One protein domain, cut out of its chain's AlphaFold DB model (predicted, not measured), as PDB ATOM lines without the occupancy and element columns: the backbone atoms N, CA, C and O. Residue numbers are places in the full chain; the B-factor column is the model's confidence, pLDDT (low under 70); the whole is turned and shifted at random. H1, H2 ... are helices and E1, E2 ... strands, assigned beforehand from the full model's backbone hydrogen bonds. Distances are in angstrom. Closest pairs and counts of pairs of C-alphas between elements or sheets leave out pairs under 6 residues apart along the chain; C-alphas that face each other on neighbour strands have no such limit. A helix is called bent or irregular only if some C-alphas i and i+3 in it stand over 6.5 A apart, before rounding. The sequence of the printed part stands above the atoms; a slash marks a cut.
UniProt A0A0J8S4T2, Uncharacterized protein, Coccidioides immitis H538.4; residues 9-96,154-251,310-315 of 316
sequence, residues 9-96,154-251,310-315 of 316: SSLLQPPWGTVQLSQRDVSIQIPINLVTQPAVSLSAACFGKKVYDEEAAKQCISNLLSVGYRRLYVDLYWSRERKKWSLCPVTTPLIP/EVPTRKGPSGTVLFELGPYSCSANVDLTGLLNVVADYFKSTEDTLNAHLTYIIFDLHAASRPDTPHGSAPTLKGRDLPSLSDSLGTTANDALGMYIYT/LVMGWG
ATOM      1  N   SER A   9     116.810  96.996 112.533       90.00
ATOM      2  CA  SER A   9     117.822  95.932 112.608       90.00
ATOM      3  C   SER A   9     119.259  96.441 112.766       90.00
ATOM      4  O   SER A   9     120.147  95.648 113.057       90.00
ATOM      5  N   SER A  10     119.498  97.739 112.566       90.12
ATOM      6  CA  SER A  10     120.808  98.384 112.729       90.12
ATOM      7  C   SER A  10     120.994  99.041 114.100       90.12
ATOM      8  O   SER A  10     122.061  99.579 114.390       90.12
ATOM      9  N   LEU A  11     119.961  99.011 114.948       88.75
ATOM     10  CA  LEU A  11     120.028  99.536 116.305       88.75
ATOM     11  C   LEU A  11     120.704  98.517 117.220       88.75
ATOM     12  O   LEU A  11     120.332  97.341 117.239       88.75
ATOM     13  N   LEU A  12     121.665  98.980 118.014       84.94
ATOM     14  CA  LEU A  12     122.346  98.138 118.989       84.94
ATOM     15  C   LEU A  12     121.357  97.638 120.047       84.94
ATOM     16  O   LEU A  12     120.626  98.411 120.663       84.94
ATOM     17  N   GLN A  13     121.361  96.326 120.260       86.44
ATOM     18  CA  GLN A  13     120.595  95.656 121.307       86.44
ATOM     19  C   GLN A  13     121.541  95.175 122.413       86.44
ATOM     20  O   GLN A  13     122.725  94.949 122.145       86.44
ATOM     21  N   PRO A  14     121.069  94.989 123.655       87.44
ATOM     22  CA  PRO A  14     121.879  94.379 124.706       87.44
ATOM     23  C   PRO A  14     122.494  93.038 124.251       87.44
ATOM     24  O   PRO A  14     121.805  92.254 123.597       87.44
ATOM     25  N   PRO A  15     123.774  92.755 124.571       90.38
ATOM     26  CA  PRO A  15     124.670  93.507 125.460       90.38
ATOM     27  C   PRO A  15     125.543  94.566 124.755       90.38
ATOM     28  O   PRO A  15     126.434  95.142 125.378       90.38
ATOM     29  N   TRP A  16     125.325  94.840 123.465       87.81
ATOM     30  CA  TRP A  16     126.249  95.640 122.651       87.81
ATOM     31  C   TRP A  16     126.403  97.092 123.118       87.81
ATOM     32  O   TRP A  16     127.494  97.646 123.007       87.81
ATOM     33  N   GLY A  17     125.374  97.680 123.738       86.75
ATOM     34  CA  GLY A  17     125.487  99.005 124.361       86.75
ATOM     35  C   GLY A  17     126.488  99.045 125.527       86.75
ATOM     36  O   GLY A  17     127.244 100.003 125.664       86.75
ATOM     37  N   THR A  18     126.561  97.982 126.336       89.38
ATOM     38  CA  THR A  18     127.564  97.865 127.410       89.38
ATOM     39  C   THR A  18     128.965  97.704 126.833       89.38
ATOM     40  O   THR A  18     129.901  98.332 127.314       89.38
ATOM     41  N   VAL A  19     129.108  96.915 125.766       88.81
ATOM     42  CA  VAL A  19     130.392  96.750 125.068       88.81
ATOM     43  C   VAL A  19     130.898  98.095 124.534       88.81
ATOM     44  O   VAL A  19     132.063  98.432 124.726       88.81
ATOM     45  N   GLN A  20     130.024  98.887 123.915       88.06
ATOM     46  CA  GLN A  20     130.352 100.213 123.387       88.06
ATOM     47  C   GLN A  20     130.767 101.200 124.486       88.06
ATOM     48  O   GLN A  20     131.738 101.935 124.305       88.06
ATOM     49  N   LEU A  21     130.078 101.186 125.632       89.12
ATOM     50  CA  LEU A  21     130.469 101.954 126.818       89.12
ATOM     51  C   LEU A  21     131.881 101.600 127.275       89.12
ATOM     52  O   LEU A  21     132.722 102.483 127.405       89.12
ATOM     53  N   SER A  22     132.155 100.308 127.456       91.25
ATOM     54  CA  SER A  22     133.473  99.849 127.894       91.25
ATOM     55  C   SER A  22     134.573 100.219 126.900       91.25
ATOM     56  O   SER A  22     135.655 100.617 127.319       91.25
ATOM     57  N   GLN A  23     134.307 100.137 125.592       89.75
ATOM     58  CA  GLN A  23     135.268 100.571 124.575       89.75
ATOM     59  C   GLN A  23     135.574 102.067 124.684       89.75
ATOM     60  O   GLN A  23     136.744 102.433 124.677       89.75
ATOM     61  N   ARG A  24     134.543 102.909 124.838       89.00
ATOM     62  CA  ARG A  24     134.702 104.362 124.997       89.00
ATOM     63  C   ARG A  24     135.496 104.715 126.256       89.00
ATOM     64  O   ARG A  24     136.369 105.575 126.212       89.00
ATOM     65  N   ASP A  25     135.205 104.052 127.373       90.50
ATOM     66  CA  ASP A  25     135.878 104.326 128.646       90.50
ATOM     67  C   ASP A  25     137.369 103.947 128.590       90.50
ATOM     68  O   ASP A  25     138.203 104.629 129.182       90.50
ATOM     69  N   VAL A  26     137.723 102.901 127.834       90.44
ATOM     70  CA  VAL A  26     139.119 102.494 127.612       90.44
ATOM     71  C   VAL A  26     139.842 103.425 126.631       90.44
ATOM     72  O   VAL A  26     141.023 103.708 126.826       90.44
ATOM     73  N   SER A  27     139.173 103.914 125.583       91.75
ATOM     74  CA  SER A  27     139.802 104.735 124.537       91.75
ATOM     75  C   SER A  27     139.931 106.220 124.884       91.75
ATOM     76  O   SER A  27     140.695 106.925 124.226       91.75
ATOM     77  N   ILE A  28     139.247 106.706 125.927       93.94
ATOM     78  CA  ILE A  28     139.087 108.143 126.215       93.94
ATOM     79  C   ILE A  28     140.403 108.939 126.302       93.94
ATOM     80  O   ILE A  28     140.444 110.093 125.872       93.94
ATOM     81  N   GLN A  29     141.490 108.339 126.801       95.94
ATOM     82  CA  GLN A  29     142.816 108.974 126.887       95.94
ATOM     83  C   GLN A  29     143.846 108.401 125.904       95.94
ATOM     84  O   GLN A  29     145.001 108.833 125.896       95.94
ATOM     85  N   ILE A  30     143.456 107.431 125.076       95.62
ATOM     86  CA  ILE A  30     144.333 106.874 124.047       95.62
ATOM     87  C   ILE A  30     144.332 107.846 122.858       95.62
ATOM     88  O   ILE A  30     143.255 108.253 122.411       95.62
ATOM     89  N   PRO A  31     145.504 108.239 122.327       96.25
ATOM     90  CA  PRO A  31     145.576 109.062 121.128       96.25
ATOM     91  C   PRO A  31     144.770 108.484 119.962       96.25
ATOM     92  O   PRO A  31     144.832 107.287 119.672       96.25
ATOM     93  N   ILE A  32     144.040 109.344 119.250       94.94
ATOM     94  CA  ILE A  32     143.072 108.952 118.213       94.94
ATOM     95  C   ILE A  32     143.709 108.218 117.022       94.94
ATOM     96  O   ILE A  32     143.020 107.572 116.238       94.94
ATOM     97  N   ASN A  33     145.027 108.305 116.849       93.69
ATOM     98  CA  ASN A  33     145.767 107.564 115.828       93.69
ATOM     99  C   ASN A  33     146.096 106.117 116.238       93.69
ATOM    100  O   ASN A  33     146.504 105.336 115.382       93.69
ATOM    101  N   LEU A  34     145.939 105.763 117.517       94.19
ATOM    102  CA  LEU A  34     146.218 104.431 118.065       94.19
ATOM    103  C   LEU A  34     144.943 103.630 118.358       94.19
ATOM    104  O   LEU A  34     145.011 102.415 118.539       94.19
ATOM    105  N   VAL A  35     143.779 104.282 118.382       91.88
ATOM    106  CA  VAL A  35     142.491 103.607 118.566       91.88
ATOM    107  C   VAL A  35     142.064 102.939 117.257       91.88
ATOM    108  O   VAL A  35     141.822 103.593 116.240       91.88
ATOM    109  N   THR A  36     141.952 101.612 117.268       88.25
ATOM    110  CA  THR A  36     141.475 100.843 116.114       88.25
ATOM    111  C   THR A  36     139.954 100.859 116.054       88.25
ATOM    112  O   THR A  36     139.300 100.408 116.992       88.25
ATOM    113  N   GLN A  37     139.398 101.320 114.935       88.94
ATOM    114  CA  GLN A  37     137.953 101.394 114.722       88.94
ATOM    115  C   GLN A  37     137.526 100.589 113.485       88.94
ATOM    116  O   GLN A  37     138.273 100.568 112.499       88.94
ATOM    117  N   PRO A  38     136.330  99.965 113.488       91.69
ATOM    118  CA  PRO A  38     135.798  99.280 112.317       91.69
ATOM    119  C   PRO A  38     135.681 100.230 111.126       91.69
ATOM    120  O   PRO A  38     135.158 101.346 111.248       91.69
ATOM    121  N   ALA A  39     136.150  99.761 109.972       95.06
ATOM    122  CA  ALA A  39     136.157 100.523 108.736       95.06
ATOM    123  C   ALA A  39     135.370  99.828 107.626       95.06
ATOM    124  O   ALA A  39     135.301  98.600 107.578       95.06
ATOM    125  N   VAL A  40     134.797 100.618 106.718       97.12
ATOM    126  CA  VAL A  40     133.991 100.115 105.602       97.12
ATOM    127  C   VAL A  40     134.198 100.956 104.347       97.12
ATOM    128  O   VAL A  40     134.272 102.182 104.410       97.12
ATOM    129  N   SER A  41     134.274 100.285 103.198       97.19
ATOM    130  CA  SER A  41     134.174 100.919 101.882       97.19
ATOM    131  C   SER A  41     132.700 101.091 101.517       97.19
ATOM    132  O   SER A  41     131.954 100.109 101.453       97.19
ATOM    133  N   LEU A  42     132.270 102.333 101.270       97.06
ATOM    134  CA  LEU A  42     130.879 102.612 100.904       97.06
ATOM    135  C   LEU A  42     130.510 102.025  99.537       97.06
ATOM    136  O   LEU A  42     129.378 101.574  99.362       97.06
ATOM    137  N   SER A  43     131.451 101.970  98.592       95.31
ATOM    138  CA  SER A  43     131.243 101.326  97.291       95.31
ATOM    139  C   SER A  43     130.967  99.837  97.408       95.31
ATOM    140  O   SER A  43     130.018  99.346  96.794       95.31
ATOM    141  N   ALA A  44     131.707  99.132  98.262       95.62
ATOM    142  CA  ALA A  44     131.458  97.720  98.519       95.62
ATOM    143  C   ALA A  44     130.162  97.478  99.315       95.62
ATOM    144  O   ALA A  44     129.418  96.547  99.008       95.62
ATOM    145  N   ALA A  45     129.887  98.302 100.333       97.00
ATOM    146  CA  ALA A  45     128.796  98.055 101.275       97.00
ATOM    147  C   ALA A  45     127.426  98.554 100.793       97.00
ATOM    148  O   ALA A  45     126.429  97.854 100.961       97.00
ATOM    149  N   CYS A  46     127.363  99.748 100.201       97.25
ATOM    150  CA  CYS A  46     126.100 100.416  99.873       97.25
ATOM    151  C   CYS A  46     125.753 100.401  98.384       97.25
ATOM    152  O   CYS A  46     124.586 100.580  98.039       97.25
ATOM    153  N   PHE A  47     126.725 100.147  97.504       96.38
ATOM    154  CA  PHE A  47     126.546 100.218  96.047       96.38
ATOM    155  C   PHE A  47     126.715  98.851  95.366       96.38
ATOM    156  O   PHE A  47     127.300  98.708  94.287       96.38
ATOM    157  N   GLY A  48     126.155  97.815  96.002       92.50
ATOM    158  CA  GLY A  48     126.137  96.449  95.486       92.50
ATOM    159  C   GLY A  48     125.524  96.359  94.084       92.50
ATOM    160  O   GLY A  48     124.564  97.056  93.754       92.50
ATOM    161  N   LYS A  49     126.096  95.496  93.233       93.44
ATOM    162  CA  LYS A  49     125.723  95.369  91.809       93.44
ATOM    163  C   LYS A  49     125.824  96.690  91.025       93.44
ATOM    164  O   LYS A  49     125.156  96.827  90.006       93.44
ATOM    165  N   LYS A  50     126.663  97.635  91.481       95.06
ATOM    166  CA  LYS A  50     126.900  98.941  90.839       95.06
ATOM    167  C   LYS A  50     125.633  99.803  90.728       95.06
ATOM    168  O   LYS A  50     125.486 100.592  89.794       95.06
ATOM    169  N   VAL A  51     124.716  99.642  91.683       95.88
ATOM    170  CA  VAL A  51     123.479 100.424  91.773       95.88
ATOM    171  C   VAL A  51     123.659 101.539  92.796       95.88
ATOM    172  O   VAL A  51     123.867 101.280  93.975       95.88
ATOM    173  N   TYR A  52     123.534 102.775  92.330       96.69
ATOM    174  CA  TYR A  52     123.658 104.008  93.098       96.69
ATOM    175  C   TYR A  52     122.274 104.662  93.184       96.69
ATOM    176  O   TYR A  52     121.957 105.584  92.433       96.69
ATOM    177  N   ASP A  53     121.430 104.149  94.080       95.50
ATOM    178  CA  ASP A  53     120.096 104.684  94.399       95.50
ATOM    179  C   ASP A  53     120.173 105.593  95.637       95.50
ATOM    180  O   ASP A  53     120.808 105.235  96.626       95.50
ATOM    181  N   GLU A  54     119.558 106.778  95.574       94.12
ATOM    182  CA  GLU A  54     119.694 107.834  96.594       94.12
ATOM    183  C   GLU A  54     119.192 107.404  97.969       94.12
ATOM    184  O   GLU A  54     119.913 107.510  98.962       94.12
ATOM    185  N   GLU A  55     117.968 106.898  98.027       94.19
ATOM    186  CA  GLU A  55     117.327 106.557  99.294       94.19
ATOM    187  C   GLU A  55     117.923 105.271  99.872       94.19
ATOM    188  O   GLU A  55     118.162 105.184 101.078       94.19
ATOM    189  N   ALA A  56     118.283 104.310  99.014       94.94
ATOM    190  CA  ALA A  56     118.996 103.114  99.446       94.94
ATOM    191  C   ALA A  56     120.385 103.452 100.018       94.94
ATOM    192  O   ALA A  56     120.787 102.879 101.033       94.94
ATOM    193  N   ALA A  57     121.102 104.408  99.414       96.06
ATOM    194  CA  ALA A  57     122.398 104.867  99.902       96.06
ATOM    195  C   ALA A  57     122.281 105.527 101.280       96.06
ATOM    196  O   ALA A  57     122.997 105.139 102.203       96.06
ATOM    197  N   LYS A  58     121.350 106.481 101.439       96.12
ATOM    198  CA  LYS A  58     121.094 107.161 102.722       96.12
ATOM    199  C   LYS A  58     120.766 106.160 103.824       96.12
ATOM    200  O   LYS A  58     121.341 106.229 104.912       96.12
ATOM    201  N   GLN A  59     119.893 105.198 103.526       96.19
ATOM    202  CA  GLN A  59     119.514 104.139 104.457       96.19
ATOM    203  C   GLN A  59     120.710 103.253 104.833       96.19
ATOM    204  O   GLN A  59     120.926 102.979 106.012       96.19
ATOM    205  N   CYS A  60     121.506 102.820 103.851       97.38
ATOM    206  CA  CYS A  60     122.687 101.992 104.087       97.38
ATOM    207  C   CYS A  60     123.732 102.709 104.952       97.38
ATOM    208  O   CYS A  60     124.177 102.155 105.955       97.38
ATOM    209  N   ILE A  61     124.075 103.957 104.617       97.75
ATOM    210  CA  ILE A  61     125.041 104.763 105.380       97.75
ATOM    211  C   ILE A  61     124.529 104.994 106.807       97.75
ATOM    212  O   ILE A  61     125.288 104.837 107.763       97.75
ATOM    213  N   SER A  62     123.233 105.285 106.966       97.44
ATOM    214  CA  SER A  62     122.610 105.421 108.289       97.44
ATOM    215  C   SER A  62     122.743 104.138 109.114       97.44
ATOM    216  O   SER A  62     123.097 104.189 110.290       97.44
ATOM    217  N   ASN A  63     122.524 102.973 108.497       97.12
ATOM    218  CA  ASN A  63     122.689 101.686 109.169       97.12
ATOM    219  C   ASN A  63     124.146 101.443 109.589       97.12
ATOM    220  O   ASN A  63     124.382 100.997 110.706       97.12
ATOM    221  N   LEU A  64     125.123 101.747 108.725       96.75
ATOM    222  CA  LEU A  64     126.548 101.577 109.036       96.75
ATOM    223  C   LEU A  64     126.966 102.427 110.242       96.75
ATOM    224  O   LEU A  64     127.611 101.915 111.158       96.75
ATOM    225  N   LEU A  65     126.550 103.697 110.271       95.56
ATOM    226  CA  LEU A  65     126.801 104.598 111.398       95.56
ATOM    227  C   LEU A  65     126.122 104.094 112.682       95.56
ATOM    228  O   LEU A  65     126.761 104.030 113.726       95.56
ATOM    229  N   SER A  66     124.859 103.661 112.594       93.62
ATOM    230  CA  SER A  66     124.094 103.133 113.736       93.62
ATOM    231  C   SER A  66     124.691 101.855 114.332       93.62
ATOM    232  O   SER A  66     124.650 101.660 115.544       93.62
ATOM    233  N   VAL A  67     125.265 100.987 113.495       91.94
ATOM    234  CA  VAL A  67     125.938  99.754 113.940       91.94
ATOM    235  C   VAL A  67     127.292 100.047 114.598       91.94
ATOM    236  O   VAL A  67     127.801  99.212 115.342       91.94
ATOM    237  N   GLY A  68     127.873 101.227 114.360       91.31
ATOM    238  CA  GLY A  68     129.131 101.652 114.970       91.31
ATOM    239  C   GLY A  68     130.345 101.602 114.040       91.31
ATOM    240  O   GLY A  68     131.473 101.592 114.528       91.31
ATOM    241  N   TYR A  69     130.159 101.595 112.714       94.75
ATOM    242  CA  TYR A  69     131.273 101.877 111.803       94.75
ATOM    243  C   TYR A  69     131.690 103.336 111.948       94.75
ATOM    244  O   TYR A  69     130.906 104.245 111.681       94.75
ATOM    245  N   ARG A  70     132.945 103.555 112.346       93.69
ATOM    246  CA  ARG A  70     133.480 104.901 112.596       93.69
ATOM    247  C   ARG A  70     134.472 105.353 111.538       93.69
ATOM    248  O   ARG A  70     134.890 106.500 111.576       93.69
ATOM    249  N   ARG A  71     134.865 104.492 110.597       96.38
ATOM    250  CA  ARG A  71     135.770 104.847 109.496       96.38
ATOM    251  C   ARG A  71     135.143 104.498 108.150       96.38
ATOM    252  O   ARG A  71     134.942 103.329 107.840       96.38
ATOM    253  N   LEU A  72     134.837 105.514 107.354       97.38
ATOM    254  CA  LEU A  72     134.212 105.364 106.042       97.38
ATOM    255  C   LEU A  72     135.228 105.702 104.950       97.38
ATOM    256  O   LEU A  72     135.791 106.796 104.954       97.38
ATOM    257  N   TYR A  73     135.436 104.777 104.018       97.62
ATOM    258  CA  TYR A  73     136.154 105.026 102.769       97.62
ATOM    259  C   TYR A  73     135.143 105.335 101.669       97.62
ATOM    260  O   TYR A  73     134.189 104.572 101.460       97.62
ATOM    261  N   VAL A  74     135.325 106.475 101.010       98.00
ATOM    262  CA  VAL A  74     134.343 107.058 100.097       98.00
ATOM    263  C   VAL A  74     135.002 107.377  98.764       98.00
ATOM    264  O   VAL A  74     135.737 108.356  98.657       98.00
ATOM    265  N   ASP A  75     134.660 106.602  97.738       97.25
ATOM    266  CA  ASP A  75     134.995 106.940  96.357       97.25
ATOM    267  C   ASP A  75     134.118 108.114  95.902       97.25
ATOM    268  O   ASP A  75     132.884 108.017  95.882       97.25
ATOM    269  N   LEU A  76     134.747 109.231  95.547       97.12
ATOM    270  CA  LEU A  76     134.070 110.468  95.188       97.12
ATOM    271  C   LEU A  76     134.513 110.959  93.810       97.12
ATOM    272  O   LEU A  76     135.695 111.163  93.542       97.12
ATOM    273  N   TYR A  77     133.542 111.201  92.938       96.69
ATOM    274  CA  TYR A  77     133.761 111.470  91.525       96.69
ATOM    275  C   TYR A  77     133.334 112.892  91.172       96.69
ATOM    276  O   TYR A  77     132.177 113.279  91.348       96.69
ATOM    277  N   TRP A  78     134.265 113.688  90.652       96.56
ATOM    278  CA  TRP A  78     133.973 115.027  90.158       96.56
ATOM    279  C   TRP A  78     133.330 114.965  88.774       96.56
ATOM    280  O   TRP A  78     133.952 114.520  87.806       96.56
ATOM    281  N   SER A  79     132.100 115.467  88.667       94.38
ATOM    282  CA  SER A  79     131.430 115.688  87.391       94.38
ATOM    283  C   SER A  79     131.675 117.118  86.920       94.38
ATOM    284  O   SER A  79     131.138 118.071  87.489       94.38
ATOM    285  N   ARG A  80     132.445 117.267  85.840       91.81
ATOM    286  CA  ARG A  80     132.718 118.568  85.215       91.81
ATOM    287  C   ARG A  80     131.444 119.213  84.671       91.81
ATOM    288  O   ARG A  80     131.234 120.409  84.848       91.81
ATOM    289  N   GLU A  81     130.601 118.428  84.007       89.31
ATOM    290  CA  GLU A  81     129.386 118.911  83.344       89.31
ATOM    291  C   GLU A  81     128.356 119.413  84.360       89.31
ATOM    292  O   GLU A  81     127.671 120.403  84.112       89.31
ATOM    293  N   ARG A  82     128.273 118.752  85.522       91.38
ATOM    294  CA  ARG A  82     127.377 119.143  86.619       91.38
ATOM    295  C   ARG A  82     128.018 120.085  87.632       91.38
ATOM    296  O   ARG A  82     127.297 120.603  88.477       91.38
ATOM    297  N   LYS A  83     129.339 120.278  87.564       93.38
ATOM    298  CA  LYS A  83     130.150 120.965  88.580       93.38
ATOM    299  C   LYS A  83     129.822 120.480  89.996       93.38
ATOM    300  O   LYS A  83     129.561 121.272  90.896       93.38
ATOM    301  N   LYS A  84     129.759 119.159  90.168       94.62
ATOM    302  CA  LYS A  84     129.320 118.531  91.419       94.62
ATOM    303  C   LYS A  84     130.076 117.238  91.690       94.62
ATOM    304  O   LYS A  84     130.374 116.479  90.768       94.62
ATOM    305  N   TRP A  85     130.311 116.966  92.968       97.06
ATOM    306  CA  TRP A  85     130.806 115.685  93.463       97.06
ATOM    307  C   TRP A  85     129.680 114.655  93.588       97.06
ATOM    308  O   TRP A  85     128.694 114.897  94.284       97.06
ATOM    309  N   SER A  86     129.842 113.498  92.951       96.19
ATOM    310  CA  SER A  86     128.919 112.361  93.013       96.19
ATOM    311  C   SER A  86     129.595 111.136  93.625       96.19
ATOM    312  O   SER A  86     130.812 110.999  93.544       96.19
ATOM    313  N   LEU A  87     128.814 110.226  94.214       97.19
ATOM    314  CA  LEU A  87     129.317 108.900  94.596       97.19
ATOM    315  C   LEU A  87     129.269 107.916  93.409       97.19
ATOM    316  O   LEU A  87     129.913 106.872  93.455       97.19
ATOM    317  N   CYS A  88     128.525 108.232  92.341       95.88
ATOM    318  CA  CYS A  88     128.480 107.420  91.126       95.88
ATOM    319  C   CYS A  88     129.721 107.675  90.242       95.88
ATOM    320  O   CYS A  88     130.035 108.836  89.967       95.88
ATOM    321  N   PRO A  89     130.376 106.624  89.707       95.56
ATOM    322  CA  PRO A  89     131.566 106.766  88.861       95.56
ATOM    323  C   PRO A  89     131.360 107.448  87.502       95.56
ATOM    324  O   PRO A  89     132.335 107.825  86.847       95.56
ATOM    325  N   VAL A  90     130.112 107.583  87.048       94.50
ATOM    326  CA  VAL A  90     129.758 108.140  85.736       94.50
ATOM    327  C   VAL A  90     128.883 109.375  85.922       94.50
ATOM    328  O   VAL A  90     127.934 109.370  86.706       94.50
ATOM    329  N   THR A  91     129.170 110.439  85.173       92.81
ATOM    330  CA  THR A  91     128.341 111.648  85.166       92.81
ATOM    331  C   THR A  91     126.920 111.306  84.712       92.81
ATOM    332  O   THR A  91     126.717 110.810  83.609       92.81
ATOM    333  N   THR A  92     125.914 111.624  85.528       91.44
ATOM    334  CA  THR A  92     124.505 111.502  85.115       91.44
ATOM    335  C   THR A  92     124.101 112.633  84.153       91.44
ATOM    336  O   THR A  92     124.488 113.784  84.396       91.44
ATOM    337  N   PRO A  93     123.279 112.380  83.118       86.31
ATOM    338  CA  PRO A  93     122.773 113.413  82.205       86.31
ATOM    339  C   PRO A  93     121.989 114.508  82.935       86.31
ATOM    340  O   PRO A  93     121.316 114.219  83.919       86.31
ATOM    341  N   LEU A  94     122.037 115.763  82.469       78.88
ATOM    342  CA  LEU A  94     121.359 116.905  83.114       78.88
ATOM    343  C   LEU A  94     119.820 116.800  83.116       78.88
ATOM    344  O   LEU A  94     119.178 117.422  83.958       78.88
ATOM    345  N   ILE A  95     119.236 116.008  82.211       66.06
ATOM    346  CA  ILE A  95     117.786 115.839  82.054       66.06
ATOM    347  C   ILE A  95     117.460 114.333  82.052       66.06
ATOM    348  O   ILE A  95     117.999 113.611  81.213       66.06
ATOM    349  N   PRO A  96     116.577 113.839  82.944       54.69
ATOM    350  CA  PRO A  96     115.951 112.532  82.789       54.69
ATOM    351  C   PRO A  96     114.958 112.592  81.627       54.69
ATOM    352  O   PRO A  96     113.822 113.046  81.775       54.69
ATOM    353  N   GLU A 154     119.527 109.282  73.704       68.19
ATOM    354  CA  GLU A 154     118.553 108.978  74.751       68.19
ATOM    355  C   GLU A 154     119.151 107.945  75.722       68.19
ATOM    356  O   GLU A 154     119.446 106.812  75.339       68.19
ATOM    357  N   VAL A 155     119.389 108.342  76.977       79.88
ATOM    358  CA  VAL A 155     119.937 107.443  78.007       79.88
ATOM    359  C   VAL A 155     118.787 106.668  78.655       79.88
ATOM    360  O   VAL A 155     117.888 107.304  79.217       79.88
ATOM    361  N   PRO A 156     118.801 105.322  78.637       88.69
ATOM    362  CA  PRO A 156     117.748 104.524  79.254       88.69
ATOM    363  C   PRO A 156     117.632 104.793  80.756       88.69
ATOM    364  O   PRO A 156     118.633 104.991  81.451       88.69
ATOM    365  N   THR A 157     116.405 104.754  81.274       90.88
ATOM    366  CA  THR A 157     116.138 104.887  82.709       90.88
ATOM    367  C   THR A 157     115.286 103.737  83.234       90.88
ATOM    368  O   THR A 157     114.483 103.150  82.507       90.88
ATOM    369  N   ARG A 158     115.437 103.423  84.522       92.06
ATOM    370  CA  ARG A 158     114.560 102.497  85.253       92.06
ATOM    371  C   ARG A 158     114.188 103.059  86.618       92.06
ATOM    372  O   ARG A 158     114.857 103.949  87.137       92.06
ATOM    373  N   LYS A 159     113.155 102.493  87.244       91.19
ATOM    374  CA  LYS A 159     112.898 102.727  88.670       91.19
ATOM    375  C   LYS A 159     113.814 101.849  89.517       91.19
ATOM    376  O   LYS A 159     113.904 100.642  89.296       91.19
ATOM    377  N   GLY A 160     114.501 102.472  90.465       85.12
ATOM    378  CA  GLY A 160     115.326 101.811  91.462       85.12
ATOM    379  C   GLY A 160     114.502 101.102  92.539       85.12
ATOM    380  O   GLY A 160     113.277 101.256  92.586       85.12
ATOM    381  N   PRO A 161     115.167 100.342  93.427       82.69
ATOM    382  CA  PRO A 161     114.517  99.629  94.529       82.69
ATOM    383  C   PRO A 161     113.691 100.545  95.438       82.69
ATOM    384  O   PRO A 161     112.653 100.134  95.944       82.69
ATOM    385  N   SER A 162     114.125 101.797  95.594       85.31
ATOM    386  CA  SER A 162     113.451 102.801  96.420       85.31
ATOM    387  C   SER A 162     112.443 103.650  95.634       85.31
ATOM    388  O   SER A 162     111.921 104.637  96.144       85.31
ATOM    389  N   GLY A 163     112.193 103.315  94.365       85.31
ATOM    390  CA  GLY A 163     111.321 104.075  93.468       85.31
ATOM    391  C   GLY A 163     111.971 105.303  92.819       85.31
ATOM    392  O   GLY A 163     111.297 105.989  92.047       85.31
ATOM    393  N   THR A 164     113.257 105.572  93.080       89.31
ATOM    394  CA  THR A 164     114.005 106.671  92.444       89.31
ATOM    395  C   THR A 164     114.268 106.382  90.964       89.31
ATOM    396  O   THR A 164     114.309 105.226  90.545       89.31
ATOM    397  N   VAL A 165     114.418 107.419  90.138       91.69
ATOM    398  CA  VAL A 165     114.789 107.239  88.726       91.69
ATOM    399  C   VAL A 165     116.296 107.013  88.638       91.69
ATOM    400  O   VAL A 165     117.077 107.845  89.097       91.69
ATOM    401  N   LEU A 166     116.692 105.899  88.027       94.19
ATOM    402  CA  LEU A 166     118.080 105.526  87.785       94.19
ATOM    403  C   LEU A 166     118.386 105.599  86.291       94.19
ATOM    404  O   LEU A 166     117.644 105.040  85.486       94.19
ATOM    405  N   PHE A 167     119.489 106.249  85.941       93.00
ATOM    406  CA  PHE A 167     120.068 106.243  84.600       93.00
ATOM    407  C   PHE A 167     120.920 104.991  84.406       93.00
ATOM    408  O   PHE A 167     121.758 104.694  85.258       93.00
ATOM    409  N   GLU A 168     120.744 104.292  83.286       93.31
ATOM    410  CA  GLU A 168     121.590 103.162  82.900       93.31
ATOM    411  C   GLU A 168     122.813 103.662  82.130       93.31
ATOM    412  O   GLU A 168     122.723 104.089  80.980       93.31
ATOM    413  N   LEU A 169     123.968 103.621  82.786       91.88
ATOM    414  CA  LEU A 169     125.230 104.184  82.315       91.88
ATOM    415  C   LEU A 169     126.266 103.061  82.204       91.88
ATOM    416  O   LEU A 169     127.175 102.929  83.027       91.88
ATOM    417  N   GLY A 170     126.088 102.204  81.197       88.50
ATOM    418  CA  GLY A 170     126.897 101.002  81.007       88.50
ATOM    419  C   GLY A 170     126.658  99.988  82.132       88.50
ATOM    420  O   GLY A 170     125.547  99.475  82.249       88.50
ATOM    421  N   PRO A 171     127.661  99.668  82.971       91.31
ATOM    422  CA  PRO A 171     127.493  98.715  84.061       91.31
ATOM    423  C   PRO A 171     126.946  99.366  85.341       91.31
ATOM    424  O   PRO A 171     126.804  98.670  86.344       91.31
ATOM    425  N   TYR A 172     126.723 100.683  85.335       94.50
ATOM    426  CA  TYR A 172     126.270 101.459  86.483       94.50
ATOM    427  C   TYR A 172     124.813 101.870  86.309       94.50
ATOM    428  O   TYR A 172     124.408 102.280  85.224       94.50
ATOM    429  N   SER A 173     124.053 101.838  87.400       95.25
ATOM    430  CA  SER A 173     122.706 102.410  87.439       95.25
ATOM    431  C   SER A 173     122.674 103.502  88.499       95.25
ATOM    432  O   SER A 173     122.780 103.188  89.684       95.25
ATOM    433  N   CYS A 174     122.554 104.769  88.100       95.31
ATOM    434  CA  CYS A 174     122.789 105.900  89.003       95.31
ATOM    435  C   CYS A 174     121.614 106.869  89.084       95.31
ATOM    436  O   CYS A 174     121.070 107.281  88.064       95.31
ATOM    437  N   SER A 175     121.264 107.284  90.300       94.12
ATOM    438  CA  SER A 175     120.438 108.463  90.551       94.12
ATOM    439  C   SER A 175     121.291 109.731  90.444       94.12
ATOM    440  O   SER A 175     122.448 109.753  90.862       94.12
ATOM    441  N   ALA A 176     120.705 110.814  89.930       90.50
ATOM    442  CA  ALA A 176     121.371 112.116  89.813       90.50
ATOM    443  C   ALA A 176     121.720 112.772  91.164       90.50
ATOM    444  O   ALA A 176     122.521 113.706  91.191       90.50
ATOM    445  N   ASN A 177     121.118 112.297  92.257       91.19
ATOM    446  CA  ASN A 177     121.232 112.873  93.601       91.19
ATOM    447  C   ASN A 177     122.034 111.987  94.572       91.19
ATOM    448  O   ASN A 177     122.083 112.244  95.773       91.19
ATOM    449  N   VAL A 178     122.654 110.912  94.078       95.31
ATOM    450  CA  VAL A 178     123.627 110.144  94.865       95.31
ATOM    451  C   VAL A 178     124.950 110.901  94.854       95.31
ATOM    452  O   VAL A 178     125.809 110.726  93.984       95.31
ATOM    453  N   ASP A 179     125.075 111.824  95.801       96.31
ATOM    454  CA  ASP A 179     126.115 112.841  95.800       96.31
ATOM    455  C   ASP A 179     126.670 113.186  97.184       96.31
ATOM    456  O   ASP A 179     126.201 112.705  98.220       96.31
ATOM    457  N   LEU A 180     127.715 114.018  97.176       97.31
ATOM    458  CA  LEU A 180     128.408 114.456  98.383       97.31
ATOM    459  C   LEU A 180     127.474 115.163  99.368       97.31
ATOM    460  O   LEU A 180     127.560 114.923 100.567       97.31
ATOM    461  N   THR A 181     126.578 116.024  98.883       96.19
ATOM    462  CA  THR A 181     125.647 116.764  99.742       96.19
ATOM    463  C   THR A 181     124.722 115.798 100.477       96.19
ATOM    464  O   THR A 181     124.512 115.947 101.678       96.19
ATOM    465  N   GLY A 182     124.221 114.770  99.786       96.25
ATOM    466  CA  GLY A 182     123.441 113.694 100.399       96.25
ATOM    467  C   GLY A 182     124.197 112.980 101.522       96.25
ATOM    468  O   GLY A 182     123.660 112.843 102.621       96.25
ATOM    469  N   LEU A 183     125.454 112.587 101.281       98.00
ATOM    470  CA  LEU A 183     126.314 111.959 102.294       98.00
ATOM    471  C   LEU A 183     126.535 112.874 103.509       98.00
ATOM    472  O   LEU A 183     126.332 112.447 104.645       98.00
ATOM    473  N   LEU A 184     126.935 114.126 103.279       97.75
ATOM    474  CA  LEU A 184     127.225 115.078 104.353       97.75
ATOM    475  C   LEU A 184     125.979 115.385 105.189       97.75
ATOM    476  O   LEU A 184     126.086 115.480 106.406       97.75
ATOM    477  N   ASN A 185     124.797 115.457 104.570       97.56
ATOM    478  CA  ASN A 185     123.536 115.631 105.290       97.56
ATOM    479  C   ASN A 185     123.222 114.441 106.210       97.56
ATOM    480  O   ASN A 185     122.777 114.651 107.335       97.56
ATOM    481  N   VAL A 186     123.474 113.201 105.767       98.06
ATOM    482  CA  VAL A 186     123.317 112.010 106.625       98.06
ATOM    483  C   VAL A 186     124.263 112.087 107.824       98.06
ATOM    484  O   VAL A 186     123.840 111.848 108.950       98.06
ATOM    485  N   VAL A 187     125.527 112.460 107.604       97.75
ATOM    486  CA  VAL A 187     126.526 112.587 108.681       97.75
ATOM    487  C   VAL A 187     126.172 113.727 109.644       97.75
ATOM    488  O   VAL A 187     126.247 113.544 110.857       97.75
ATOM    489  N   ALA A 188     125.734 114.878 109.130       97.50
ATOM    490  CA  ALA A 188     125.324 116.024 109.940       97.50
ATOM    491  C   ALA A 188     124.126 115.674 110.832       97.50
ATOM    492  O   ALA A 188     124.144 115.933 112.037       97.50
ATOM    493  N   ASP A 189     123.108 115.029 110.257       97.50
ATOM    494  CA  ASP A 189     121.937 114.583 111.007       97.50
ATOM    495  C   ASP A 189     122.282 113.470 112.004       97.50
ATOM    496  O   ASP A 189     121.723 113.441 113.103       97.50
ATOM    497  N   TYR A 190     123.227 112.581 111.680       96.69
ATOM    498  CA  TYR A 190     123.755 111.599 112.627       96.69
ATOM    499  C   TYR A 190     124.424 112.282 113.824       96.69
ATOM    500  O   TYR A 190     124.069 111.991 114.965       96.69
ATOM    501  N   PHE A 191     125.340 113.227 113.597       96.25
ATOM    502  CA  PHE A 191     126.011 113.938 114.689       96.25
ATOM    503  C   PHE A 191     125.023 114.701 115.563       96.25
ATOM    504  O   PHE A 191     125.064 114.559 116.782       96.25
ATOM    505  N   LYS A 192     124.071 115.403 114.946       95.00
ATOM    506  CA  LYS A 192     123.022 116.127 115.663       95.00
ATOM    507  C   LYS A 192     122.099 115.209 116.470       95.00
ATOM    508  O   LYS A 192     121.694 115.555 117.569       95.00
ATOM    509  N   SER A 193     121.720 114.054 115.924       94.19
ATOM    510  CA  SER A 193     120.789 113.128 116.594       94.19
ATOM    511  C   SER A 193     121.436 112.275 117.682       94.19
ATOM    512  O   SER A 193     120.718 111.656 118.463       94.19
ATOM    513  N   THR A 194     122.768 112.224 117.726       93.12
ATOM    514  CA  THR A 194     123.526 111.397 118.675       93.12
ATOM    515  C   THR A 194     124.347 112.203 119.670       93.12
ATOM    516  O   THR A 194     125.059 111.588 120.458       93.12
ATOM    517  N   GLU A 195     124.263 113.534 119.628       89.25
ATOM    518  CA  GLU A 195     125.082 114.481 120.395       89.25
ATOM    519  C   GLU A 195     125.149 114.163 121.898       89.25
ATOM    520  O   GLU A 195     126.217 114.257 122.495       89.25
ATOM    521  N   ASP A 196     124.041 113.716 122.487       87.19
ATOM    522  CA  ASP A 196     123.889 113.398 123.912       87.19
ATOM    523  C   ASP A 196     123.765 111.889 124.198       87.19
ATOM    524  O   ASP A 196     123.401 111.468 125.299       87.19
ATOM    525  N   THR A 197     124.078 111.049 123.211       88.12
ATOM    526  CA  THR A 197     123.938 109.591 123.304       88.12
ATOM    527  C   THR A 197     125.292 108.895 123.344       88.12
ATOM    528  O   THR A 197     126.333 109.472 123.046       88.12
ATOM    529  N   LEU A 198     125.285 107.590 123.619       83.94
ATOM    530  CA  LEU A 198     126.492 106.766 123.537       83.94
ATOM    531  C   LEU A 198     127.055 106.630 122.127       83.94
ATOM    532  O   LEU A 198     128.192 106.209 122.010       83.94
ATOM    533  N   ASN A 199     126.291 106.990 121.092       86.19
ATOM    534  CA  ASN A 199     126.749 107.015 119.704       86.19
ATOM    535  C   ASN A 199     127.491 108.319 119.354       86.19
ATOM    536  O   ASN A 199     127.955 108.478 118.221       86.19
ATOM    537  N   ALA A 200     127.614 109.257 120.303       89.06
ATOM    538  CA  ALA A 200     128.574 110.342 120.201       89.06
ATOM    539  C   ALA A 200     129.978 109.738 120.132       89.06
ATOM    540  O   ALA A 200     130.447 109.175 121.111       89.06
ATOM    541  N   HIS A 201     130.580 109.759 118.943       89.19
ATOM    542  CA  HIS A 201     131.898 109.195 118.663       89.19
ATOM    543  C   HIS A 201     132.642 110.012 117.620       89.19
ATOM    544  O   HIS A 201     132.019 110.558 116.696       89.19
ATOM    545  N   LEU A 202     133.970 109.980 117.704       93.69
ATOM    546  CA  LEU A 202     134.856 110.384 116.622       93.69
ATOM    547  C   LEU A 202     134.674 109.484 115.386       93.69
ATOM    548  O   LEU A 202     134.739 108.258 115.460       93.69
ATOM    549  N   THR A 203     134.452 110.116 114.237       95.56
ATOM    550  CA  THR A 203     134.279 109.480 112.929       95.56
ATOM    551  C   THR A 203     135.388 109.929 111.982       95.56
ATOM    552  O   THR A 203     135.810 111.083 111.990       95.56
ATOM    553  N   TYR A 204     135.842 109.022 111.129       96.81
ATOM    554  CA  TYR A 204     136.833 109.254 110.092       96.81
ATOM    555  C   TYR A 204     136.162 109.078 108.739       96.81
ATOM    556  O   TYR A 204     135.584 108.023 108.471       96.81
ATOM    557  N   ILE A 205     136.266 110.077 107.871       97.50
ATOM    558  CA  ILE A 205     135.823 109.949 106.481       97.50
ATOM    559  C   ILE A 205     137.027 110.190 105.589       97.50
ATOM    560  O   ILE A 205     137.646 111.251 105.635       97.50
ATOM    561  N   ILE A 206     137.376 109.172 104.813       97.31
ATOM    562  CA  ILE A 206     138.529 109.176 103.924       97.31
ATOM    563  C   ILE A 206     137.990 109.183 102.504       97.31
ATOM    564  O   ILE A 206     137.283 108.258 102.108       97.31
ATOM    565  N   PHE A 207     138.290 110.251 101.771       97.62
ATOM    566  CA  PHE A 207     137.821 110.429 100.405       97.62
ATOM    567  C   PHE A 207     138.896 110.014  99.407       97.62
ATOM    568  O   PHE A 207     139.998 110.568  99.414       97.62
ATOM    569  N   ASP A 208     138.534 109.091  98.527       96.69
ATOM    570  CA  ASP A 208     139.289 108.717  97.337       96.69
ATOM    571  C   ASP A 208     138.721 109.520  96.161       96.69
ATOM    572  O   ASP A 208     137.544 109.402  95.811       96.69
ATOM    573  N   LEU A 209     139.516 110.447  95.618       95.00
ATOM    574  CA  LEU A 209     139.036 111.423  94.638       95.00
ATOM    575  C   LEU A 209     139.303 110.970  93.206       95.00
ATOM    576  O   LEU A 209     140.432 110.663  92.827       95.00
ATOM    577  N   HIS A 210     138.272 111.053  92.373       94.81
ATOM    578  CA  HIS A 210     138.314 110.638  90.979       94.81
ATOM    579  C   HIS A 210     137.655 111.672  90.061       94.81
ATOM    580  O   HIS A 210     136.808 112.465  90.474       94.81
ATOM    581  N   ALA A 211     138.003 111.640  88.776       95.19
ATOM    582  CA  ALA A 211     137.193 112.271  87.739       95.19
ATOM    583  C   ALA A 211     136.064 111.310  87.331       95.19
ATOM    584  O   ALA A 211     136.305 110.117  87.151       95.19
ATOM    585  N   ALA A 212     134.838 111.813  87.179       94.62
ATOM    586  CA  ALA A 212     133.727 111.000  86.693       94.62
ATOM    587  C   ALA A 212     133.909 110.667  85.204       94.62
ATOM    588  O   ALA A 212     134.287 111.525  84.400       94.62
ATOM    589  N   SER A 213     133.596 109.431  84.826       93.31
ATOM    590  CA  SER A 213     133.543 109.027  83.418       93.31
ATOM    591  C   SER A 213     132.346 109.671  82.721       93.31
ATOM    592  O   SER A 213     131.388 110.117  83.360       93.31
ATOM    593  N   ARG A 214     132.388 109.739  81.391       88.25
ATOM    594  CA  ARG A 214     131.309 110.354  80.616       88.25
ATOM    595  C   ARG A 214     130.172 109.357  80.338       88.25
ATOM    596  O   ARG A 214     130.438 108.159  80.251       88.25
ATOM    597  N   PRO A 215     128.924 109.834  80.161       85.12
ATOM    598  CA  PRO A 215     127.782 108.964  79.869       85.12
ATOM    599  C   PRO A 215     127.920 108.158  78.567       85.12
ATOM    600  O   PRO A 215     127.421 107.044  78.490       85.12
ATOM    601  N   ASP A 216     128.582 108.723  77.552       81.56
ATOM    602  CA  ASP A 216     128.812 108.119  76.228       81.56
ATOM    603  C   ASP A 216     129.898 107.033  76.246       81.56
ATOM    604  O   ASP A 216     129.914 106.126  75.415       81.56
ATOM    605  N   THR A 217     130.804 107.107  77.218       83.50
ATOM    606  CA  THR A 217     131.949 106.211  77.382       83.50
ATOM    607  C   THR A 217     132.049 105.728  78.835       83.50
ATOM    608  O   THR A 217     133.061 105.945  79.500       83.50
ATOM    609  N   PRO A 218     131.027 105.017  79.353       79.94
ATOM    610  CA  PRO A 218     130.953 104.625  80.766       79.94
ATOM    611  C   PRO A 218     132.029 103.604  81.175       79.94
ATOM    612  O   PRO A 218     132.288 103.417  82.361       79.94
ATOM    613  N   HIS A 219     132.653 102.939  80.197       79.06
ATOM    614  CA  HIS A 219     133.801 102.041  80.373       79.06
ATOM    615  C   HIS A 219     135.145 102.698  80.029       79.06
ATOM    616  O   HIS A 219     136.186 102.049  80.118       79.06
ATOM    617  N   GLY A 220     135.125 103.949  79.565       76.69
ATOM    618  CA  GLY A 220     136.327 104.682  79.207       76.69
ATOM    619  C   GLY A 220     137.151 105.038  80.440       76.69
ATOM    620  O   GLY A 220     136.647 105.091  81.561       76.69
ATOM    621  N   SER A 221     138.435 105.317  80.230       82.06
ATOM    622  CA  SER A 221     139.245 105.962  81.260       82.06
ATOM    623  C   SER A 221     138.646 107.323  81.603       82.06
ATOM    624  O   SER A 221     138.283 108.082  80.697       82.06
ATOM    625  N   ALA A 222     138.605 107.654  82.891       84.69
ATOM    626  CA  ALA A 222     138.165 108.966  83.336       84.69
ATOM    627  C   ALA A 222     138.950 110.086  82.614       84.69
ATOM    628  O   ALA A 222     140.159 109.955  82.391       84.69
ATOM    629  N   PRO A 223     138.285 111.186  82.225       87.88
ATOM    630  CA  PRO A 223     138.936 112.261  81.496       87.88
ATOM    631  C   PRO A 223     139.996 112.947  82.365       87.88
ATOM    632  O   PRO A 223     139.794 113.183  83.555       87.88
ATOM    633  N   THR A 224     141.118 113.343  81.759       90.12
ATOM    634  CA  THR A 224     142.100 114.196  82.439       90.12
ATOM    635  C   THR A 224     141.529 115.603  82.615       90.12
ATOM    636  O   THR A 224     141.322 116.321  81.636       90.12
ATOM    637  N   LEU A 225     141.306 116.014  83.863       91.12
ATOM    638  CA  LEU A 225     140.812 117.349  84.204       91.12
ATOM    639  C   LEU A 225     141.960 118.368  84.211       91.12
ATOM    640  O   LEU A 225     143.034 118.095  84.747       91.12
ATOM    641  N   LYS A 226     141.745 119.550  83.619       92.19
ATOM    642  CA  LYS A 226     142.731 120.645  83.581       92.19
ATOM    643  C   LYS A 226     142.059 122.009  83.721       92.19
ATOM    644  O   LYS A 226     140.975 122.232  83.187       92.19
ATOM    645  N   GLY A 227     142.747 122.950  84.369       91.06
ATOM    646  CA  GLY A 227     142.323 124.350  84.453       91.06
ATOM    647  C   GLY A 227     140.889 124.498  84.966       91.06
ATOM    648  O   GLY A 227     140.578 124.052  86.064       91.06
ATOM    649  N   ARG A 228     140.014 125.086  84.143       88.69
ATOM    650  CA  ARG A 228     138.597 125.351  84.462       88.69
ATOM    651  C   ARG A 228     137.718 124.108  84.649       88.69
ATOM    652  O   ARG A 228     136.571 124.251  85.057       88.69
ATOM    653  N   ASP A 229     138.224 122.928  84.298       92.19
ATOM    654  CA  ASP A 229     137.494 121.665  84.433       92.19
ATOM    655  C   ASP A 229     137.606 121.082  85.853       92.19
ATOM    656  O   ASP A 229     136.839 120.188  86.209       92.19
ATOM    657  N   LEU A 230     138.556 121.580  86.654       94.75
ATOM    658  CA  LEU A 230     138.701 121.242  88.067       94.75
ATOM    659  C   LEU A 230     137.626 121.948  88.916       94.75
ATOM    660  O   LEU A 230     137.115 122.994  88.501       94.75
ATOM    661  N   PRO A 231     137.301 121.410  90.107       95.31
ATOM    662  CA  PRO A 231     136.435 122.094  91.059       95.31
ATOM    663  C   PRO A 231     136.929 123.514  91.331       95.31
ATOM    664  O   PRO A 231     138.117 123.736  91.580       95.31
ATOM    665  N   SER A 232     136.010 124.478  91.298       95.06
ATOM    666  CA  SER A 232     136.300 125.819  91.797       95.06
ATOM    667  C   SER A 232     136.465 125.787  93.323       95.06
ATOM    668  O   SER A 232     136.164 124.781  93.965       95.06
ATOM    669  N   LEU A 233     136.915 126.888  93.932       93.69
ATOM    670  CA  LEU A 233     137.033 126.950  95.393       93.69
ATOM    671  C   LEU A 233     135.684 126.689  96.084       93.69
ATOM    672  O   LEU A 233     135.642 125.910  97.032       93.69
ATOM    673  N   SER A 234     134.591 127.270  95.578       93.69
ATOM    674  CA  SER A 234     133.246 127.054  96.129       93.69
ATOM    675  C   SER A 234     132.754 125.620  95.949       93.69
ATOM    676  O   SER A 234     132.018 125.126  96.793       93.69
ATOM    677  N   ASP A 235     133.187 124.942  94.884       94.25
ATOM    678  CA  ASP A 235     132.804 123.552  94.605       94.25
ATOM    679  C   ASP A 235     133.810 122.544  95.187       94.25
ATOM    680  O   ASP A 235     133.716 121.334  94.956       94.25
ATOM    681  N   SER A 236     134.821 123.026  95.914       94.88
ATOM    682  CA  SER A 236     135.821 122.164  96.526       94.88
ATOM    683  C   SER A 236     135.177 121.314  97.622       94.88
ATOM    684  O   SER A 236     134.277 121.761  98.342       94.88
ATOM    685  N   LEU A 237     135.651 120.074  97.776       95.12
ATOM    686  CA  LEU A 237     135.191 119.200  98.857       95.12
ATOM    687  C   LEU A 237     135.465 119.835 100.229       95.12
ATOM    688  O   LEU A 237     134.613 119.760 101.104       95.12
ATOM    689  N   GLY A 238     136.605 120.515 100.399       94.25
ATOM    690  CA  GLY A 238     136.933 121.217 101.642       94.25
ATOM    691  C   GLY A 238     135.897 122.281 102.011       94.25
ATOM    692  O   GLY A 238     135.380 122.254 103.124       94.25
ATOM    693  N   THR A 239     135.540 123.168 101.074       95.62
ATOM    694  CA  THR A 239     134.503 124.190 101.299       95.62
ATOM    695  C   THR A 239     133.142 123.550 101.546       95.62
ATOM    696  O   THR A 239     132.510 123.840 102.555       95.62
ATOM    697  N   THR A 240     132.738 122.598 100.703       96.06
ATOM    698  CA  THR A 240     131.437 121.922 100.835       96.06
ATOM    699  C   THR A 240     131.299 121.192 102.179       96.06
ATOM    700  O   THR A 240     130.251 121.252 102.821       96.06
ATOM    701  N   ALA A 241     132.352 120.505 102.628       96.56
ATOM    702  CA  ALA A 241     132.357 119.802 103.906       96.56
ATOM    703  C   ALA A 241     132.417 120.762 105.096       96.56
ATOM    704  O   ALA A 241     131.729 120.528 106.086       96.56
ATOM    705  N   ASN A 242     133.190 121.845 105.006       96.31
ATOM    706  CA  ASN A 242     133.240 122.864 106.049       96.31
ATOM    707  C   ASN A 242     131.882 123.557 106.234       96.31
ATOM    708  O   ASN A 242     131.446 123.752 107.365       96.31
ATOM    709  N   ASP A 243     131.185 123.866 105.142       96.62
ATOM    710  CA  ASP A 243     129.862 124.489 105.197       96.62
ATOM    711  C   ASP A 243     128.823 123.570 105.862       96.62
ATOM    712  O   ASP A 243     127.943 124.042 106.582       96.62
ATOM    713  N   ALA A 244     128.935 122.253 105.659       96.62
ATOM    714  CA  ALA A 244     128.005 121.273 106.218       96.62
ATOM    715  C   ALA A 244     128.365 120.804 107.641       96.62
ATOM    716  O   ALA A 244     127.475 120.547 108.451       96.62
ATOM    717  N   LEU A 245     129.657 120.636 107.939       97.50
ATOM    718  CA  LEU A 245     130.156 119.916 109.117       97.50
ATOM    719  C   LEU A 245     131.247 120.672 109.887       97.50
ATOM    720  O   LEU A 245     131.792 120.107 110.829       97.50
ATOM    721  N   GLY A 246     131.571 121.919 109.531       97.00
ATOM    722  CA  GLY A 246     132.751 122.646 110.023       97.00
ATOM    723  C   GLY A 246     132.938 122.627 111.541       97.00
ATOM    724  O   GLY A 246     134.037 122.360 112.014       97.00
ATOM    725  N   MET A 247     131.859 122.799 112.313       95.88
ATOM    726  CA  MET A 247     131.916 122.758 113.784       95.88
ATOM    727  C   MET A 247     132.328 121.394 114.363       95.88
ATOM    728  O   MET A 247     132.789 121.325 115.496       95.88
ATOM    729  N   TYR A 248     132.181 120.317 113.592       97.62
ATOM    730  CA  TYR A 248     132.545 118.963 113.994       97.62
ATOM    731  C   TYR A 248     133.936 118.547 113.508       97.62
ATOM    732  O   TYR A 248     134.424 117.509 113.947       97.62
ATOM    733  N   ILE A 249     134.571 119.288 112.594       97.88
ATOM    734  CA  ILE A 249     135.833 118.868 111.973       97.88
ATOM    735  C   ILE A 249     137.010 119.250 112.871       97.88
ATOM    736  O   ILE A 249     137.208 120.428 113.153       97.88
ATOM    737  N   TYR A 250     137.822 118.263 113.251       97.69
ATOM    738  CA  TYR A 250     139.159 118.479 113.797       97.69
ATOM    739  C   TYR A 250     140.168 118.591 112.651       97.69
ATOM    740  O   TYR A 250     140.330 117.669 111.843       97.69
ATOM    741  N   THR A 251     140.821 119.744 112.548       96.44
ATOM    742  CA  THR A 251     141.625 120.118 111.382       96.44
ATOM    743  C   THR A 251     143.128 119.890 111.593       96.44
ATOM    744  O   THR A 251     143.632 119.977 112.714       96.44
ATOM    745  N   LEU A 310     134.677 114.686 113.777       97.44
ATOM    746  CA  LEU A 310     135.074 114.299 112.435       97.44
ATOM    747  C   LEU A 310     136.548 114.586 112.180       97.44
ATOM    748  O   LEU A 310     137.004 115.718 112.302       97.44
ATOM    749  N   VAL A 311     137.270 113.566 111.730       96.88
ATOM    750  CA  VAL A 311     138.565 113.713 111.066       96.88
ATOM    751  C   VAL A 311     138.379 113.350 109.600       96.88
ATOM    752  O   VAL A 311     137.971 112.237 109.264       96.88
ATOM    753  N   MET A 312     138.676 114.291 108.710       95.94
ATOM    754  CA  MET A 312     138.659 114.037 107.272       95.94
ATOM    755  C   MET A 312     140.056 113.679 106.781       95.94
ATOM    756  O   MET A 312     141.048 114.287 107.184       95.94
ATOM    757  N   GLY A 313     140.122 112.695 105.892       93.19
ATOM    758  CA  GLY A 313     141.347 112.265 105.241       93.19
ATOM    759  C   GLY A 313     141.188 112.192 103.730       93.19
ATOM    760  O   GLY A 313     140.082 112.120 103.195       93.19
ATOM    761  N   TRP A 314     142.331 112.165 103.060       91.31
ATOM    762  CA  TRP A 314     142.443 111.922 101.630       91.31
ATOM    763  C   TRP A 314     143.086 110.555 101.454       91.31
ATOM    764  O   TRP A 314     144.121 110.285 102.074       91.31
ATOM    765  N   GLY A 315     142.446 109.681 100.687       80.06
ATOM    766  CA  GLY A 315     143.045 108.409 100.318       80.06
ATOM    767  C   GLY A 315     144.048 108.564  99.171       80.06
ATOM    768  O   GLY A 315     144.425 109.684  98.812       80.06
TER     769      GLY A 315
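Overview. This is residues 9 to 96, 154 to 251 and 310 to 315 of the 316 residues of an uncharacterized protein of Coccidioides immitis H538.4 (UniProt A0A0J8S4T2). A strongly twisted, branched sheet, with E2 and E7 as its long strands, has helices on both faces: H2 and H4 on one, H5 on the other, while H3 packs on H4 and grazes the sheet. At one end of the long axis H1 stands apart from the other helices; towards the other end lies a small three-stranded sheet, E4 E5 E6. The printed part has 192 residues, with five named helices and eight named strands in the order H1 E1 H2 H3 E2 E3 E4 E5 E6 H4 E7 H5 E8, of mixed class. The branched sheet is parallel but for the pair E2 and E3; the small sheet, in the order E4 E5 E6, is antiparallel. The whole is compact, with a radius of gyration of the C-alphas of 17.9 A, and only just elongated, spanning 56 by 37 by 25 A.

Along the chain. Find C-alpha 16 at (126.249, 95.640, 122.651); from there H1 runs through residues 16 to 27, 16.4 A. Next come E1, residues 39 to 41, 7.1 A, and H2, residues 42 to 46, 5.4 A. H3, residues 54 to 67, covers 20.1 A. Look for C-alpha 71 at (135.770, 104.847, 109.496), where E2, residues 71 to 79, sets out on its 25.0 A, followed by E3, residues 84 to 86, 6.4 A. After the first cut come E4, residues 157 to 159, 7.1 A, E5, residues 165 to 169, 12.6 A, and E6, residues 172 to 174, 6.2 A. H4, residues 180 to 194, covers 21.1 A, and E7, residues 203 to 211, 25.5 A. H5, residues 237 to 248, covers 15.4 A and is irregular: C-alphas 244 and 247 are 8.6 A apart. E8, residues 310 to 314, 13.3 A, ends with C-alpha 314 at (142.443, 111.922, 101.630).

Arrangement. Begin at E2, which has E1 and E3 on one side and E7 on the other. Its parallel neighbour E7 shows N 74 and O 206 at 2.9 A; E1, also parallel, shows N 40 and O 71 at 2.9 A. E2 and E3 form a hairpin, with N 77 and O 86 at 2.8 A. E8 is parallel to E7, with N 311 and O 203 at 2.9 A. E1, H2, H3 and E2 make a strand-helix-strand unit, two parallel neighbour strands with helices between, and its crossover is right-handed. H3 only grazes the sheet, with residues 61 to 65. With its residues 56 to 61 alone it touches H2, the closest C-alphas being those of Cys 46 and Cys 60, 5.6 A apart. H3 touches H4, closest at the C-alphas of Lys 58 and Val 186, 6.6 A, the same way at a tilt of 36 degrees, only just steep. H5 touches H4 with residues 240 to 245 alone, closest at the C-alphas of Ala 188 and Leu 245, 6.3 A, the same way at a shallow tilt of 4 degrees. H4 has a height over the sheet of 8.2 A, and H5, on the opposite face, 4.8 A. E4, E5 and E6 form a meander, each strand the antiparallel neighbour of the one before, with N 158 and O 166 at 2.9 A and N 167 and O 174 at 2.8 A. Residues 51 to 52 pair in parallel with residues 173 to 174 of E6. Every O i to N i+4 pair is within hydrogen-bond range in H1, H2, H3 and H4; in H5, 6 of 8 are.

Size, cuts and confidence. The two C-alphas farthest apart, those of Gln 29 and Glu 154, are 57.5 A apart. Residues 97 to 153 are not printed, and C-alphas 96 and 154 are 9.2 A apart; residues 252 to 309 are not printed either, and C-alphas 251 and 310 are 8.8 A apart. Of the links printed whole, H1 to E1 and E7 to H5 are long, with 11 and 25 residues. The model's mean pLDDT is 92.4 over the printed part; residues 95 to 96 and 154 are under 70.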